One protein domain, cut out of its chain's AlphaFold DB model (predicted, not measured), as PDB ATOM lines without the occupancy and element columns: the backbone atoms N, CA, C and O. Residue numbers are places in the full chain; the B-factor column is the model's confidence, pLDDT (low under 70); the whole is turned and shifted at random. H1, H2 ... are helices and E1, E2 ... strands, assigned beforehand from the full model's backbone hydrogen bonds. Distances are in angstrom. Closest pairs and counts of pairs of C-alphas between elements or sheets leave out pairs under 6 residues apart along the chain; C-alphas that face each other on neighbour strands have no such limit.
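Overview. This is residues 4 to 109 of the 114 residues of an uncharacterized protein of Deinococcus peraridilitoris (strain DSM 19664 / LMG 22246 / CIP 109416 / KR-200) (UniProt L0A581). A strongly twisted sheet of five strands curls round helix H2, and the short helix H3 packs on the same face near one end, where H1 meets it. In the link from E1 to E2, residues 22 to 29 stick out. The 106 printed residues hold three named helices and five named strands in the order H1 E1 E2 H2 E3 E4 E5 H3; the antiparallel sheet runs E2 E1 E5 E4 E3. The class is mixed, in two layers, with H2 and H3 on one face of the sheet; the whole is compact, with a radius of gyration of the C-alphas of 14.1 A and spans of 41 by 32 by 23 A.

Arrangement. H1, residues 4 to 9, touches H3, residues 97 to 103, at a steep tilt of 60 degrees, the same way; their closest C-alphas, Gln 5 and Leu 99, are 6.3 A apart. E1, residues 12 to 18, and E2, residues 32 to 35, form a hairpin, with N 14 and O 34 within hydrogen-bond range at 2.9 A. H2, residues 38 to 49, is on the sheet; its closest C-alphas to E1 are Ala 41 and Phe 14, 6.2 A apart. E3, residues 59 to 66, E4, residues 72 to 78, and E5, residues 82 to 89, form a meander, each strand the antiparallel neighbour of the one before; N 62 and O 75, and N 74 and O 85, are within hydrogen-bond range, 2.8 A each. E5 is also antiparallel to E1, with N 15 and O 86 within range at 2.8 A. H3 is on the sheet at a height of 8.3 A; H2 and H3 are apart. In H1, H2 and H3 every O i to N i+4 pair is within hydrogen-bond range.

Along the chain. H1 begins at C-alpha 4, (17.237, -53.180, 52.341). From first to last C-alpha, E1 is 19.7 A, H2 16.3 A, E3 21.7 A, E4 20.2 A and E5 23.7 A long. H3 ends at C-alpha 103, (8.127, -42.581, 48.044).

Size, cuts and confidence. The two C-alphas farthest apart, those of Glu 4 and Thr 54, are 41.6 A apart. The printed part has no cut; the link from E1 to E2, 13 residues, is long. The mean pLDDT of the printed part is 75.8, with residues 5, 8, 18 to 36 and 52 to 56 under 70.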
ATOM      1  N   GLU A   4      18.107 -52.540  53.332       71.81
ATOM      2  CA  GLU A   4      17.237 -53.180  52.341       71.81
ATOM      3  C   GLU A   4      16.515 -52.157  51.448       71.81
ATOM      4  O   GLU A   4      16.552 -52.262  50.224       71.81
ATOM      5  N   GLN A   5      15.964 -51.096  52.040       67.06
ATOM      6  CA  GLN A   5      15.365 -49.963  51.326       67.06
ATOM      7  C   GLN A   5      16.396 -49.212  50.477       67.06
ATOM      8  O   GLN A   5      16.098 -48.783  49.365       67.06
ATOM      9  N   THR A   6      17.625 -49.080  50.984       71.38
ATOM     10  CA  THR A   6      18.720 -48.419  50.262       71.38
ATOM     11  C   THR A   6      19.099 -49.198  49.004       71.38
ATOM     12  O   THR A   6      19.302 -48.606  47.950       71.38
ATOM     13  N   LEU A   7      19.152 -50.531  49.095       71.75
ATOM     14  CA  LEU A   7      19.429 -51.403  47.954       71.75
ATOM     15  C   LEU A   7      18.298 -51.376  46.919       71.75
ATOM     16  O   LEU A   7      18.582 -51.330  45.726       71.75
ATOM     17  N   GLN A   8      17.034 -51.344  47.352       69.62
ATOM     18  CA  GLN A   8      15.890 -51.235  46.436       69.62
ATOM     19  C   GLN A   8      15.878 -49.903  45.661       69.62
ATOM     20  O   GLN A   8      15.497 -49.882  44.491       69.62
ATOM     21  N   LEU A   9      16.348 -48.805  46.267       72.38
ATOM     22  CA  LEU A   9      16.490 -47.497  45.608       72.38
ATOM     23  C   LEU A   9      17.530 -47.476  44.479       72.38
ATOM     24  O   LEU A   9      17.389 -46.686  43.547       72.38
ATOM     25  N   LEU A  10      18.543 -48.350  44.509       72.12
ATOM     26  CA  LEU A  10      19.577 -48.413  43.462       72.12
ATOM     27  C   LEU A  10      19.027 -48.826  42.087       72.12
ATOM     28  O   LEU A  10      19.639 -48.520  41.054       72.12
ATOM     29  N   ASP A  11      17.881 -49.505  42.088       78.81
ATOM     30  CA  ASP A  11      17.174 -49.955  40.892       78.81
ATOM     31  C   ASP A  11      16.126 -48.950  40.398       78.81
ATOM     32  O   ASP A  11      15.536 -49.177  39.341       78.81
ATOM     33  N   VAL A  12      15.886 -47.857  41.131       82.38
ATOM     34  CA  VAL A  12      14.922 -46.814  40.761       82.38
ATOM     35  C   VAL A  12      15.610 -45.685  39.994       82.38
ATOM     36  O   VAL A  12      16.682 -45.190  40.356       82.38
ATOM     37  N   VAL A  13      14.960 -45.262  38.916       83.06
ATOM     38  CA  VAL A  13      15.283 -44.061  38.154       83.06
ATOM     39  C   VAL A  13      14.180 -43.048  38.378       83.06
ATOM     40  O   VAL A  13      13.001 -43.371  38.229       83.06
ATOM     41  N   PHE A  14      14.586 -41.828  38.706       84.50
ATOM     42  CA  PHE A  14      13.712 -40.672  38.773       84.50
ATOM     43  C   PHE A  14      13.816 -39.907  37.457       84.50
ATOM     44  O   PHE A  14      14.911 -39.513  37.063       84.50
ATOM     45  N   VAL A  15      12.707 -39.717  36.756       82.44
ATOM     46  CA  VAL A  15      12.652 -39.012  35.473       82.44
ATOM     47  C   VAL A  15      11.887 -37.716  35.669       82.44
ATOM     48  O   VAL A  15      10.747 -37.746  36.115       82.44
ATOM     49  N   VAL A  16      12.511 -36.584  35.352       80.88
ATOM     50  CA  VAL A  16      11.872 -35.264  35.429       80.88
ATOM     51  C   VAL A  16      11.332 -34.883  34.048       80.88
ATOM     52  O   VAL A  16      12.102 -34.869  33.087       80.88
ATOM     53  N   TYR A  17      10.043 -34.553  33.959       76.81
ATOM     54  CA  TYR A  17       9.360 -34.078  32.755       76.81
ATOM     55  C   TYR A  17       8.926 -32.618  32.918       76.81
ATOM     56  O   TYR A  17       8.387 -32.220  33.954       76.81
ATOM     57  N   THR A  18       9.108 -31.826  31.864       67.62
ATOM     58  CA  THR A  18       8.437 -30.531  31.703       67.62
ATOM     59  C   THR A  18       6.988 -30.779  31.282       67.62
ATOM     60  O   THR A  18       6.742 -31.608  30.409       67.62
ATOM     61  N   THR A  19       6.013 -30.082  31.872       58.16
ATOM     62  CA  THR A  19       4.613 -30.163  31.404       58.16
ATOM     63  C   THR A  19       4.344 -29.305  30.167       58.16
ATOM     64  O   THR A  19       3.242 -29.340  29.631       58.16
ATOM     65  N   GLU A  20       5.321 -28.515  29.722       53.75
ATOM     66  CA  GLU A  20       5.191 -27.675  28.535       53.75
ATOM     67  C   GLU A  20       5.573 -28.465  27.279       53.75
ATOM     68  O   GLU A  20       6.747 -28.726  27.021       53.75
ATOM     69  N   ASP A  21       4.551 -28.824  26.497       46.59
ATOM     70  CA  ASP A  21       4.660 -29.414  25.152       46.59
ATOM     71  C   ASP A  21       5.282 -28.441  24.117       46.59
ATOM     72  O   ASP A  21       5.643 -28.868  23.023       46.59
ATOM     73  N   ASP A  22       5.447 -27.152  24.450       42.19
ATOM     74  CA  ASP A  22       5.771 -26.082  23.488       42.19
ATOM     75  C   ASP A  22       7.189 -25.471  23.616       42.19
ATOM     76  O   ASP A  22       7.530 -24.596  22.820       42.19
ATOM     77  N   LEU A  23       8.037 -25.901  24.567       46.34
ATOM     78  CA  LEU A  23       9.349 -25.261  24.831       46.34
ATOM     79  C   LEU A  23      10.591 -26.134  24.611       46.34
ATOM     80  O   LEU A  23      11.694 -25.736  24.983       46.34
ATOM     81  N   LEU A  24      10.467 -27.299  23.979       49.78
ATOM     82  CA  LEU A  24      11.670 -28.004  23.540       49.78
ATOM     83  C   LEU A  24      12.209 -27.310  22.287       49.78
ATOM     84  O   LEU A  24      11.851 -27.667  21.163       49.78
ATOM     85  N   ASP A  25      13.101 -26.336  22.483       49.84
ATOM     86  CA  ASP A  25      14.166 -26.103  21.509       49.84
ATOM     87  C   ASP A  25      14.738 -27.483  21.144       49.84
ATOM     88  O   ASP A  25      14.984 -28.306  22.030       49.84
ATOM     89  N   GLU A  26      14.934 -27.763  19.852       47.88
ATOM     90  CA  GLU A  26      15.359 -29.082  19.338       47.88
ATOM     91  C   GLU A  26      16.674 -29.610  19.976       47.88
ATOM     92  O   GLU A  26      17.014 -30.783  19.812       47.88
ATOM     93  N   ASP A  27      17.374 -28.768  20.749       48.06
ATOM     94  CA  ASP A  27      18.609 -29.047  21.486       48.06
ATOM     95  C   ASP A  27      18.431 -29.289  23.008       48.06
ATOM     96  O   ASP A  27      19.349 -29.808  23.655       48.06
ATOM     97  N   GLU A  28      17.282 -28.973  23.619       47.66
ATOM     98  CA  GLU A  28      17.035 -29.245  25.043       47.66
ATOM     99  C   GLU A  28      16.425 -30.641  25.214       47.66
ATOM    100  O   GLU A  28      15.225 -30.865  25.104       47.66
ATOM    101  N   SER A  29      17.278 -31.632  25.482       47.06
ATOM    102  CA  SER A  29      16.824 -33.005  25.731       47.06
ATOM    103  C   SER A  29      15.802 -33.045  26.892       47.06
ATOM    104  O   SER A  29      16.139 -32.635  28.011       47.06
ATOM    105  N   PRO A  30      14.578 -33.573  26.673       49.50
ATOM    106  CA  PRO A  30      13.448 -33.422  27.601       49.50
ATOM    107  C   PRO A  30      13.522 -34.294  28.858       49.50
ATOM    108  O   PRO A  30      12.606 -34.280  29.673       49.50
ATOM    109  N   LEU A  31      14.567 -35.109  29.004       53.72
ATOM    110  CA  LEU A  31      14.570 -36.231  29.936       53.72
ATOM    111  C   LEU A  31      15.926 -36.326  30.624       53.72
ATOM    112  O   LEU A  31      16.906 -36.785  30.035       53.72
ATOM    113  N   VAL A  32      15.983 -35.927  31.892       57.50
ATOM    114  CA  VAL A  32      17.129 -36.234  32.750       57.50
ATOM    115  C   VAL A  32      16.682 -37.301  33.737       57.50
ATOM    116  O   VAL A  32      15.928 -37.035  34.670       57.50
ATOM    117  N   GLY A  33      17.133 -38.531  33.498       59.97
ATOM    118  CA  GLY A  33      17.018 -39.608  34.470       59.97
ATOM    119  C   GLY A  33      18.068 -39.420  35.562       59.97
ATOM    120  O   GLY A  33      19.263 -39.561  35.299       59.97
ATOM    121  N   VAL A  34      17.642 -39.123  36.784       63.78
ATOM    122  CA  VAL A  34      18.497 -39.128  37.968       63.78
ATOM    123  C   VAL A  34      18.406 -40.511  38.602       63.78
ATOM    124  O   VAL A  34      17.345 -40.963  39.035       63.78
ATOM    125  N   ARG A  35      19.523 -41.236  38.607       60.69
ATOM    126  CA  ARG A  35      19.576 -42.592  39.158       60.69
ATOM    127  C   ARG A  35      19.666 -42.526  40.683       60.69
ATOM    128  O   ARG A  35      20.563 -41.869  41.200       60.69
ATOM    129  N   ALA A  36      18.783 -43.254  41.367       60.25
ATOM    130  CA  ALA A  36      18.775 -43.514  42.812       60.25
ATOM    131  C   ALA A  36      18.595 -42.320  43.777       60.25
ATOM    132  O   ALA A  36      18.323 -42.561  44.951       60.25
ATOM    133  N   ASP A  37      18.715 -41.070  43.327       73.50
ATOM    134  CA  ASP A  37      18.698 -39.896  44.206       73.50
ATOM    135  C   ASP A  37      17.490 -38.987  43.921       73.50
ATOM    136  O   ASP A  37      17.493 -38.168  42.996       73.50
ATOM    137  N   LEU A  38      16.438 -39.160  44.729       75.69
ATOM    138  CA  LEU A  38      15.241 -38.323  44.697       75.69
ATOM    139  C   LEU A  38      15.579 -36.852  44.971       75.69
ATOM    140  O   LEU A  38      15.006 -35.979  44.325       75.69
ATOM    141  N   ASP A  39      16.523 -36.565  45.870       78.50
ATOM    142  CA  ASP A  39      16.889 -35.190  46.218       78.50
ATOM    143  C   ASP A  39      17.534 -34.495  45.017       78.50
ATOM    144  O   ASP A  39      17.258 -33.329  44.741       78.50
ATOM    145  N   ALA A  40      18.344 -35.222  44.244       78.81
ATOM    146  CA  ALA A  40      18.911 -34.710  43.004       78.81
ATOM    147  C   ALA A  40      17.851 -34.518  41.900       78.81
ATOM    148  O   ALA A  40      17.925 -33.532  41.166       78.81
ATOM    149  N   ALA A  41      16.842 -35.394  41.802       81.25
ATOM    150  CA  ALA A  41      15.715 -35.201  40.882       81.25
ATOM    151  C   ALA A  41      14.878 -33.969  41.259       81.25
ATOM    152  O   ALA A  41      14.570 -33.141  40.401       81.25
ATOM    153  N   MET A  42      14.578 -33.810  42.550       80.94
ATOM    154  CA  MET A  42      13.889 -32.641  43.095       80.94
ATOM    155  C   MET A  42      14.691 -31.367  42.841       80.94
ATOM    156  O   MET A  42      14.156 -30.401  42.310       80.94
ATOM    157  N   LYS A  43      15.991 -31.370  43.157       80.56
ATOM    158  CA  LYS A  43      16.884 -30.233  42.913       80.56
ATOM    159  C   LYS A  43      16.896 -29.834  41.442       80.56
ATOM    160  O   LYS A  43      16.799 -28.650  41.152       80.56
ATOM    161  N   LEU A  44      16.965 -30.799  40.529       80.00
ATOM    162  CA  LEU A  44      16.921 -30.517  39.099       80.00
ATOM    163  C   LEU A  44      15.580 -29.911  38.666       80.00
ATOM    164  O   LEU A  44      15.570 -28.960  37.886       80.00
ATOM    165  N   ALA A  45      14.459 -30.445  39.161       81.06
ATOM    166  CA  ALA A  45      13.139 -29.884  38.890       81.06
ATOM    167  C   ALA A  45      13.049 -28.432  39.389       81.06
ATOM    168  O   ALA A  45      12.604 -27.559  38.650       81.06
ATOM    169  N   PHE A  46      13.559 -28.150  40.591       79.44
ATOM    170  CA  PHE A  46      13.633 -26.788  41.119       79.44
ATOM    171  C   PHE A  46      14.542 -25.883  40.288       79.44
ATOM    172  O   PHE A  46      14.128 -24.792  39.922       79.44
ATOM    173  N   GLU A  47      15.756 -26.314  39.950       79.81
ATOM    174  CA  GLU A  47      16.682 -25.524  39.129       79.81
ATOM    175  C   GLU A  47      16.073 -25.161  37.772       79.81
ATOM    176  O   GLU A  47      16.281 -24.050  37.289       79.81
ATOM    177  N   ARG A  48      15.293 -26.068  37.173       79.12
ATOM    178  CA  ARG A  48      14.583 -25.803  35.916       79.12
ATOM    179  C   ARG A  48      13.399 -24.858  36.100       79.12
ATOM    180  O   ARG A  48      13.319 -23.884  35.365       79.12
ATOM    181  N   LEU A  49      12.542 -25.092  37.096       78.50
ATOM    182  CA  LEU A  49      11.407 -24.209  37.412       78.50
ATOM    183  C   LEU A  49      11.851 -22.786  37.779       78.50
ATOM    184  O   LEU A  49      11.138 -21.824  37.512       78.50
ATOM    185  N   LEU A  50      13.022 -22.644  38.399       76.12
ATOM    186  CA  LEU A  50      13.559 -21.362  38.848       76.12
ATOM    187  C   LEU A  50      14.495 -20.700  37.823       76.12
ATOM    188  O   LEU A  50      14.941 -19.581  38.068       76.12
ATOM    189  N   ARG A  51      14.813 -21.350  36.692       73.56
ATOM    190  CA  ARG A  51      15.801 -20.849  35.714       73.56
ATOM    191  C   ARG A  51      15.479 -19.436  35.222       73.56
ATOM    192  O   ARG A  51      16.401 -18.642  35.040       73.56
ATOM    193  N   ASP A  52      14.194 -19.130  35.078       64.62
ATOM    194  CA  ASP A  52      13.709 -17.860  34.532       64.62
ATOM    195  C   ASP A  52      13.049 -16.950  35.580       64.62
ATOM    196  O   ASP A  52      12.566 -15.864  35.250       64.62
ATOM    197  N   THR A  53      13.068 -17.337  36.862       63.69
ATOM    198  CA  THR A  53      12.482 -16.530  37.935       63.69
ATOM    199  C   THR A  53      13.537 -15.739  38.703       63.69
ATOM    200  O   THR A  53      14.649 -16.192  38.966       63.69
ATOM    201  N   THR A  54      13.182 -14.517  39.086       61.03
ATOM    202  CA  THR A  54      14.062 -13.603  39.839       61.03
ATOM    203  C   THR A  54      13.533 -13.297  41.240       61.03
ATOM    204  O   THR A  54      14.111 -12.471  41.946       61.03
ATOM    205  N   GLN A  55      12.438 -13.944  41.646       63.31
ATOM    206  CA  GLN A  55      11.746 -13.696  42.911       63.31
ATOM    207  C   GLN A  55      11.766 -14.931  43.816       63.31
ATOM    208  O   GLN A  55      12.058 -16.037  43.372       63.31
ATOM    209  N   GLU A  56      11.460 -14.733  45.099       68.44
ATOM    210  CA  GLU A  56      11.134 -15.844  45.995       68.44
ATOM    211  C   GLU A  56       9.842 -16.497  45.502       68.44
ATOM    212  O   GLU A  56       8.783 -15.870  45.506       68.44
ATOM    213  N   VAL A  57       9.943 -17.743  45.050       71.44
ATOM    214  CA  VAL A  57       8.810 -18.486  44.503       71.44
ATOM    215  C   VAL A  57       8.325 -19.482  45.541       71.44
ATOM    216  O   VAL A  57       9.110 -20.267  46.078       71.44
ATOM    217  N   ASN A  58       7.024 -19.452  45.827       78.25
ATOM    218  CA  ASN A  58       6.397 -20.512  46.602       78.25
ATOM    219  C   ASN A  58       6.285 -21.756  45.735       78.25
ATOM    220  O   ASN A  58       6.036 -21.674  44.533       78.25
ATOM    221  N   PHE A  59       6.416 -22.915  46.358       78.81
ATOM    222  CA  PHE A  59       6.248 -24.162  45.645       78.81
ATOM    223  C   PHE A  59       5.506 -25.187  46.459       78.81
ATOM    224  O   PHE A  59       5.511 -25.189  47.692       78.81
ATOM    225  N   THR A  60       4.901 -26.091  45.711       85.88
ATOM    226  CA  THR A  60       4.149 -27.210  46.240       85.88
ATOM    227  C   THR A  60       4.636 -28.477  45.567       85.88
ATOM    228  O   THR A  60       4.869 -28.507  44.361       85.88
ATOM    229  N   VAL A  61       4.795 -29.536  46.360       86.75
ATOM    230  CA  VAL A  61       5.045 -30.880  45.847       86.75
ATOM    231  C   VAL A  61       3.842 -31.737  46.200       86.75
ATOM    232  O   VAL A  61       3.533 -31.934  47.375       86.75
ATOM    233  N   ALA A  62       3.153 -32.233  45.179       87.94
ATOM    234  CA  ALA A  62       1.996 -33.099  45.323       87.94
ATOM    235  C   ALA A  62       2.327 -34.505  44.818       87.94
ATOM    236  O   ALA A  62       2.750 -34.698  43.681       87.94
ATOM    237  N   VAL A  63       2.102 -35.508  45.664       88.75
ATOM    238  CA  VAL A  63       2.189 -36.914  45.257       88.75
ATOM    239  C   VAL A  63       0.921 -37.256  44.468       88.75
ATOM    240  O   VAL A  63      -0.173 -37.237  45.029       88.75
ATOM    241  N   LEU A  64       1.048 -37.565  43.176       85.69
ATOM    242  CA  LEU A  64      -0.097 -37.862  42.300       85.69
ATOM    243  C   LEU A  64      -0.639 -39.285  42.490       85.69
ATOM    244  O   LEU A  64      -1.780 -39.574  42.133       85.69
ATOM    245  N   GLY A  65       0.161 -40.154  43.106       77.00
ATOM    246  CA  GLY A  65      -0.240 -41.486  43.532       77.00
ATOM    247  C   GLY A  65       0.530 -42.605  42.842       77.00
ATOM    248  O   GLY A  65       1.258 -42.364  41.873       77.00
ATOM    249  N   PRO A  66       0.377 -43.840  43.344       85.81
ATOM    250  CA  PRO A  66       0.866 -45.004  42.641       85.81
ATOM    251  C   PRO A  66      -0.007 -45.251  41.406       85.81
ATOM    252  O   PRO A  66      -1.238 -45.274  41.483       85.81
ATOM    253  N   PHE A  67       0.631 -45.470  40.264       85.25
ATOM    254  CA  PHE A  67      -0.029 -45.919  39.047       85.25
ATOM    255  C   PHE A  67      -0.235 -47.434  39.078       85.25
ATOM    256  O   PHE A  67       0.400 -48.164  39.840       85.25
ATOM    257  N   ALA A  68      -1.135 -47.926  38.226       82.19
ATOM    258  CA  ALA A  68      -1.478 -49.349  38.157       82.19
ATOM    259  C   ALA A  68      -0.288 -50.257  37.786       82.19
ATOM    260  O   ALA A  68      -0.324 -51.455  38.052       82.19
ATOM    261  N   ASP A  69       0.755 -49.693  37.180       82.06
ATOM    262  CA  ASP A  69       2.004 -50.371  36.822       82.06
ATOM    263  C   ASP A  69       3.077 -50.302  37.925       82.06
ATOM    264  O   ASP A  69       4.185 -50.805  37.746       82.06
ATOM    265  N   GLY A  70       2.751 -49.719  39.081       83.12
ATOM    266  CA  GLY A  70       3.655 -49.626  40.221       83.12
ATOM    267  C   GLY A  70       4.697 -48.515  40.113       83.12
ATOM    268  O   GLY A  70       5.679 -48.558  40.853       83.12
ATOM    269  N   ARG A  71       4.498 -47.538  39.220       87.38
ATOM    270  CA  ARG A  71       5.214 -46.254  39.234       87.38
ATOM    271  C   ARG A  71       4.565 -45.280  40.205       87.38
ATOM    272  O   ARG A  71       3.420 -45.467  40.611       87.38
ATOM    273  N   VAL A  72       5.278 -44.218  40.548       89.00
ATOM    274  CA  VAL A  72       4.733 -43.091  41.311       89.00
ATOM    275  C   VAL A  72       5.180 -41.800  40.654       89.00
ATOM    276  O   VAL A  72       6.346 -41.685  40.274       89.00
ATOM    277  N   ASN A  73       4.252 -40.849  40.536       89.12
ATOM    278  CA  ASN A  73       4.579 -39.516  40.048       89.12
ATOM    279  C   ASN A  73       4.350 -38.464  41.120       89.12
ATOM    280  O   ASN A  73       3.438 -38.551  41.947       89.12
ATOM    281  N   TRP A  74       5.157 -37.424  41.018       89.75
ATOM    282  CA  TRP A  74       5.033 -36.191  41.761       89.75
ATOM    283  C   TRP A  74       4.806 -35.055  40.787       89.75
ATOM    284  O   TRP A  74       5.351 -35.052  39.687       89.75
ATOM    285  N   LEU A  75       4.007 -34.096  41.217       88.69
ATOM    286  CA  LEU A  75       3.847 -32.810  40.579       88.69
ATOM    287  C   LEU A  75       4.577 -31.784  41.442       88.69
ATOM    288  O   LEU A  75       4.334 -31.700  42.646       88.69
ATOM    289  N   VAL A  76       5.495 -31.053  40.830       86.62
ATOM    290  CA  VAL A  76       6.218 -29.939  41.434       86.62
ATOM    291  C   VAL A  76       5.705 -28.676  40.764       86.62
ATOM    292  O   VAL A  76       5.847 -28.528  39.554       86.62
ATOM    293  N   GLU A  77       5.087 -27.792  41.535       86.00
ATOM    294  CA  GLU A  77       4.447 -26.577  41.021       86.00
ATOM    295  C   GLU A  77       5.030 -25.346  41.693       86.00
ATOM    296  O   GLU A  77       5.289 -25.342  42.899       86.00
ATOM    297  N   THR A  78       5.180 -24.297  40.899       81.94
ATOM    298  CA  THR A  78       5.298 -22.913  41.339       81.94
ATOM    299  C   THR A  78       4.002 -22.169  41.016       81.94
ATOM    300  O   THR A  78       3.073 -22.736  40.444       81.94
ATOM    301  N   ASP A  79       3.934 -20.881  41.349       80.75
ATOM    302  CA  ASP A  79       2.798 -20.034  40.964       80.75
ATOM    303  C   ASP A  79       2.646 -19.882  39.431       80.75
ATOM    304  O   ASP A  79       1.560 -19.552  38.952       80.75
ATOM    305  N   GLU A  80       3.715 -20.116  38.659       76.94
ATOM    306  CA  GLU A  80       3.773 -19.829  37.215       76.94
ATOM    307  C   GLU A  80       4.010 -21.067  36.337       76.94
ATOM    308  O   GLU A  80       3.727 -21.033  35.140       76.94
ATOM    309  N   SER A  81       4.530 -22.162  36.894       79.56
ATOM    310  CA  SER A  81       4.966 -23.324  36.116       79.56
ATOM    311  C   SER A  81       4.822 -24.624  36.896       79.56
ATOM    312  O   SER A  81       4.761 -24.642  38.125       79.56
ATOM    313  N   SER A  82       4.817 -25.742  36.175       85.00
ATOM    314  CA  SER A  82       4.772 -27.072  36.773       85.00
ATOM    315  C   SER A  82       5.713 -28.045  36.072       85.00
ATOM    316  O   SER A  82       6.023 -27.909  34.891       85.00
ATOM    317  N   MET A  83       6.168 -29.054  36.803       84.94
ATOM    318  CA  MET A  83       6.935 -30.184  36.286       84.94
ATOM    319  C   MET A  83       6.472 -31.462  36.968       84.94
ATOM    320  O   MET A  83       5.996 -31.431  38.102       84.94
ATOM    321  N   THR A  84       6.646 -32.601  36.307       87.06
ATOM    322  CA  THR A  84       6.409 -33.899  36.940       87.06
ATOM    323  C   THR A  84       7.705 -34.661  37.133       87.06
ATOM    324  O   THR A  84       8.654 -34.532  36.364       87.06
ATOM    325  N   ILE A  85       7.757 -35.458  38.191       87.44
ATOM    326  CA  ILE A  85       8.830 -36.414  38.439       87.44
ATOM    327  C   ILE A  85       8.177 -37.788  38.478       87.44
ATOM    328  O   ILE A  85       7.146 -37.947  39.118       87.44
ATOM    329  N   GLU A  86       8.750 -38.773  37.806       88.12
ATOM    330  CA  GLU A  86       8.313 -40.170  37.835       88.12
ATOM    331  C   GLU A  86       9.402 -41.026  38.461       88.12
ATOM    332  O   GLU A  86      10.571 -40.870  38.120       88.12
ATOM    333  N   ALA A  87       9.035 -41.966  39.329       88.62
ATOM    334  CA  ALA A  87       9.921 -43.047  39.735       88.62
ATOM    335  C   ALA A  87       9.512 -44.356  39.068       88.62
ATOM    336  O   ALA A  87       8.372 -44.813  39.185       88.62
ATOM    337  N   VAL A  88      10.489 -44.990  38.425       85.69
ATOM    338  CA  VAL A  88      10.344 -46.267  37.724       85.69
ATOM    339  C   VAL A  88      11.544 -47.166  38.007       85.69
ATOM    340  O   VAL A  88      12.666 -46.682  38.157       85.69
ATOM    341  N   ARG A  89      11.348 -48.488  38.080       85.12
ATOM    342  CA  ARG A  89      12.477 -49.427  38.178       85.12
ATOM    343  C   ARG A  89      13.102 -49.675  36.810       85.12
ATOM    344  O   ARG A  89      12.393 -49.861  35.825       85.12
ATOM    345  N   LEU A  90      14.429 -49.803  36.765       79.44
ATOM    346  CA  LEU A  90      15.172 -50.173  35.551       79.44
ATOM    347  C   LEU A  90      14.716 -51.506  34.948       79.44
ATOM    348  O   LEU A  90      14.765 -51.686  33.734       79.44
ATOM    349  N   SER A  91      14.290 -52.444  35.794       81.69
ATOM    350  CA  SER A  91      13.788 -53.749  35.363       81.69
ATOM    351  C   SER A  91      12.402 -53.684  34.713       81.69
ATOM    352  O   SER A  91      11.977 -54.671  34.117       81.69
ATOM    353  N   GLY A  92      11.684 -52.560  34.835       79.06
ATOM    354  CA  GLY A  92      10.271 -52.445  34.468       79.06
ATOM    355  C   GLY A  92       9.318 -53.139  35.450       79.06
ATOM    356  O   GLY A  92       8.114 -53.172  35.211       79.06
ATOM    357  N   GLU A  93       9.835 -53.704  36.545       86.31
ATOM    358  CA  GLU A  93       9.011 -54.252  37.620       86.31
ATOM    359  C   GLU A  93       8.381 -53.133  38.453       86.31
ATOM    360  O   GLU A  93       8.952 -52.052  38.610       86.31
ATOM    361  N   ALA A  94       7.234 -53.431  39.062       86.25
ATOM    362  CA  ALA A  94       6.609 -52.537  40.022       86.25
ATOM    363  C   ALA A  94       7.552 -52.230  41.199       86.25
ATOM    364  O   ALA A  94       8.336 -53.080  41.645       86.25
ATOM    365  N   ILE A  95       7.453 -51.011  41.727       86.88
ATOM    366  CA  ILE A  95       8.111 -50.633  42.976       86.88
ATOM    367  C   ILE A  95       7.456 -51.411  44.127       86.88
ATOM    368  O   ILE A  95       6.231 -51.456  44.242       86.88
ATOM    369  N   GLY A  96       8.275 -52.043  44.972       83.94
ATOM    370  CA  GLY A  96       7.798 -52.822  46.118       83.94
ATOM    371  C   GLY A  96       7.098 -51.959  47.171       83.94
ATOM    372  O   GLY A  96       7.388 -50.772  47.295       83.94
ATOM    373  N   GLU A  97       6.199 -52.557  47.956       85.75
ATOM    374  CA  GLU A  97       5.328 -51.841  48.905       85.75
ATOM    375  C   GLU A  97       6.086 -50.962  49.911       85.75
ATOM    376  O   GLU A  97       5.668 -49.838  50.178       85.75
ATOM    377  N   GLU A  98       7.214 -51.435  50.449       83.88
ATOM    378  CA  GLU A  98       7.999 -50.666  51.423       83.88
ATOM    379  C   GLU A  98       8.615 -49.406  50.810       83.88
ATOM    380  O   GLU A  98       8.551 -48.325  51.401       83.88
ATOM    381  N   LEU A  99       9.190 -49.534  49.612       83.56
ATOM    382  CA  LEU A  99       9.747 -48.399  48.886       83.56
ATOM    383  C   LEU A  99       8.635 -47.476  48.380       83.56
ATOM    384  O   LEU A  99       8.774 -46.261  48.452       83.56
ATOM    385  N   MET A 100       7.501 -48.030  47.955       87.31
ATOM    386  CA  MET A 100       6.323 -47.256  47.577       87.31
ATOM    387  C   MET A 100       5.826 -46.405  48.751       87.31
ATOM    388  O   MET A 100       5.630 -45.205  48.603       87.31
ATOM    389  N   ALA A 101       5.685 -46.992  49.941       87.56
ATOM    390  CA  ALA A 101       5.288 -46.259  51.141       87.56
ATOM    391  C   ALA A 101       6.279 -45.137  51.487       87.56
ATOM    392  O   ALA A 101       5.866 -44.060  51.910       87.56
ATOM    393  N   TRP A 102       7.576 -45.369  51.269       86.19
ATOM    394  CA  TRP A 102       8.608 -44.350  51.448       86.19
ATOM    395  C   TRP A 102       8.482 -43.205  50.430       86.19
ATOM    396  O   TRP A 102       8.536 -42.040  50.812       86.19
ATOM    397  N   LEU A 103       8.272 -43.530  49.154       86.19
ATOM    398  CA  LEU A 103       8.127 -42.581  48.044       86.19
ATOM    399  C   LEU A 103       6.830 -41.759  48.109       86.19
ATOM    400  O   LEU A 103       6.756 -40.652  47.582       86.19
ATOM    401  N   MET A 104       5.811 -42.288  48.775       87.50
ATOM    402  CA  MET A 104       4.511 -41.644  48.948       87.50
ATOM    403  C   MET A 104       4.453 -40.680  50.146       87.50
ATOM    404  O   MET A 104       3.410 -40.069  50.366       87.50
ATOM    405  N   ASP A 105       5.524 -40.546  50.936       87.56
ATOM    406  CA  ASP A 105       5.563 -39.713  52.146       87.56
ATOM    407  C   ASP A 105       5.871 -38.235  51.816       87.56
ATOM    408  O   ASP A 105       7.040 -37.890  51.602       87.56
ATOM    409  N   PRO A 106       4.866 -37.329  51.809       77.06
ATOM    410  CA  PRO A 106       5.038 -35.945  51.374       77.06
ATOM    411  C   PRO A 106       6.014 -35.147  52.255       77.06
ATOM    412  O   PRO A 106       6.570 -34.147  51.807       77.06
ATOM    413  N   ALA A 107       6.269 -35.576  53.498       81.19
ATOM    414  CA  ALA A 107       7.173 -34.869  54.407       81.19
ATOM    415  C   ALA A 107       8.635 -34.871  53.925       81.19
ATOM    416  O   ALA A 107       9.427 -34.037  54.366       81.19
ATOM    417  N   ARG A 108       8.990 -35.791  53.021       76.56
ATOM    418  CA  ARG A 108      10.344 -35.943  52.466       76.56
ATOM    419  C   ARG A 108      10.669 -34.919  51.390       76.56
ATOM    420  O   ARG A 108      11.837 -34.629  51.169       76.56
ATOM    421  N   PHE A 109       9.650 -34.359  50.755       77.19
ATOM    422  CA  PHE A 109       9.810 -33.400  49.674       77.19
ATOM    423  C   PHE A 109       9.856 -32.010  50.283       77.19
ATOM    424  O   PHE A 109       8.846 -31.319  50.396       77.19
TER     425      PHE A 109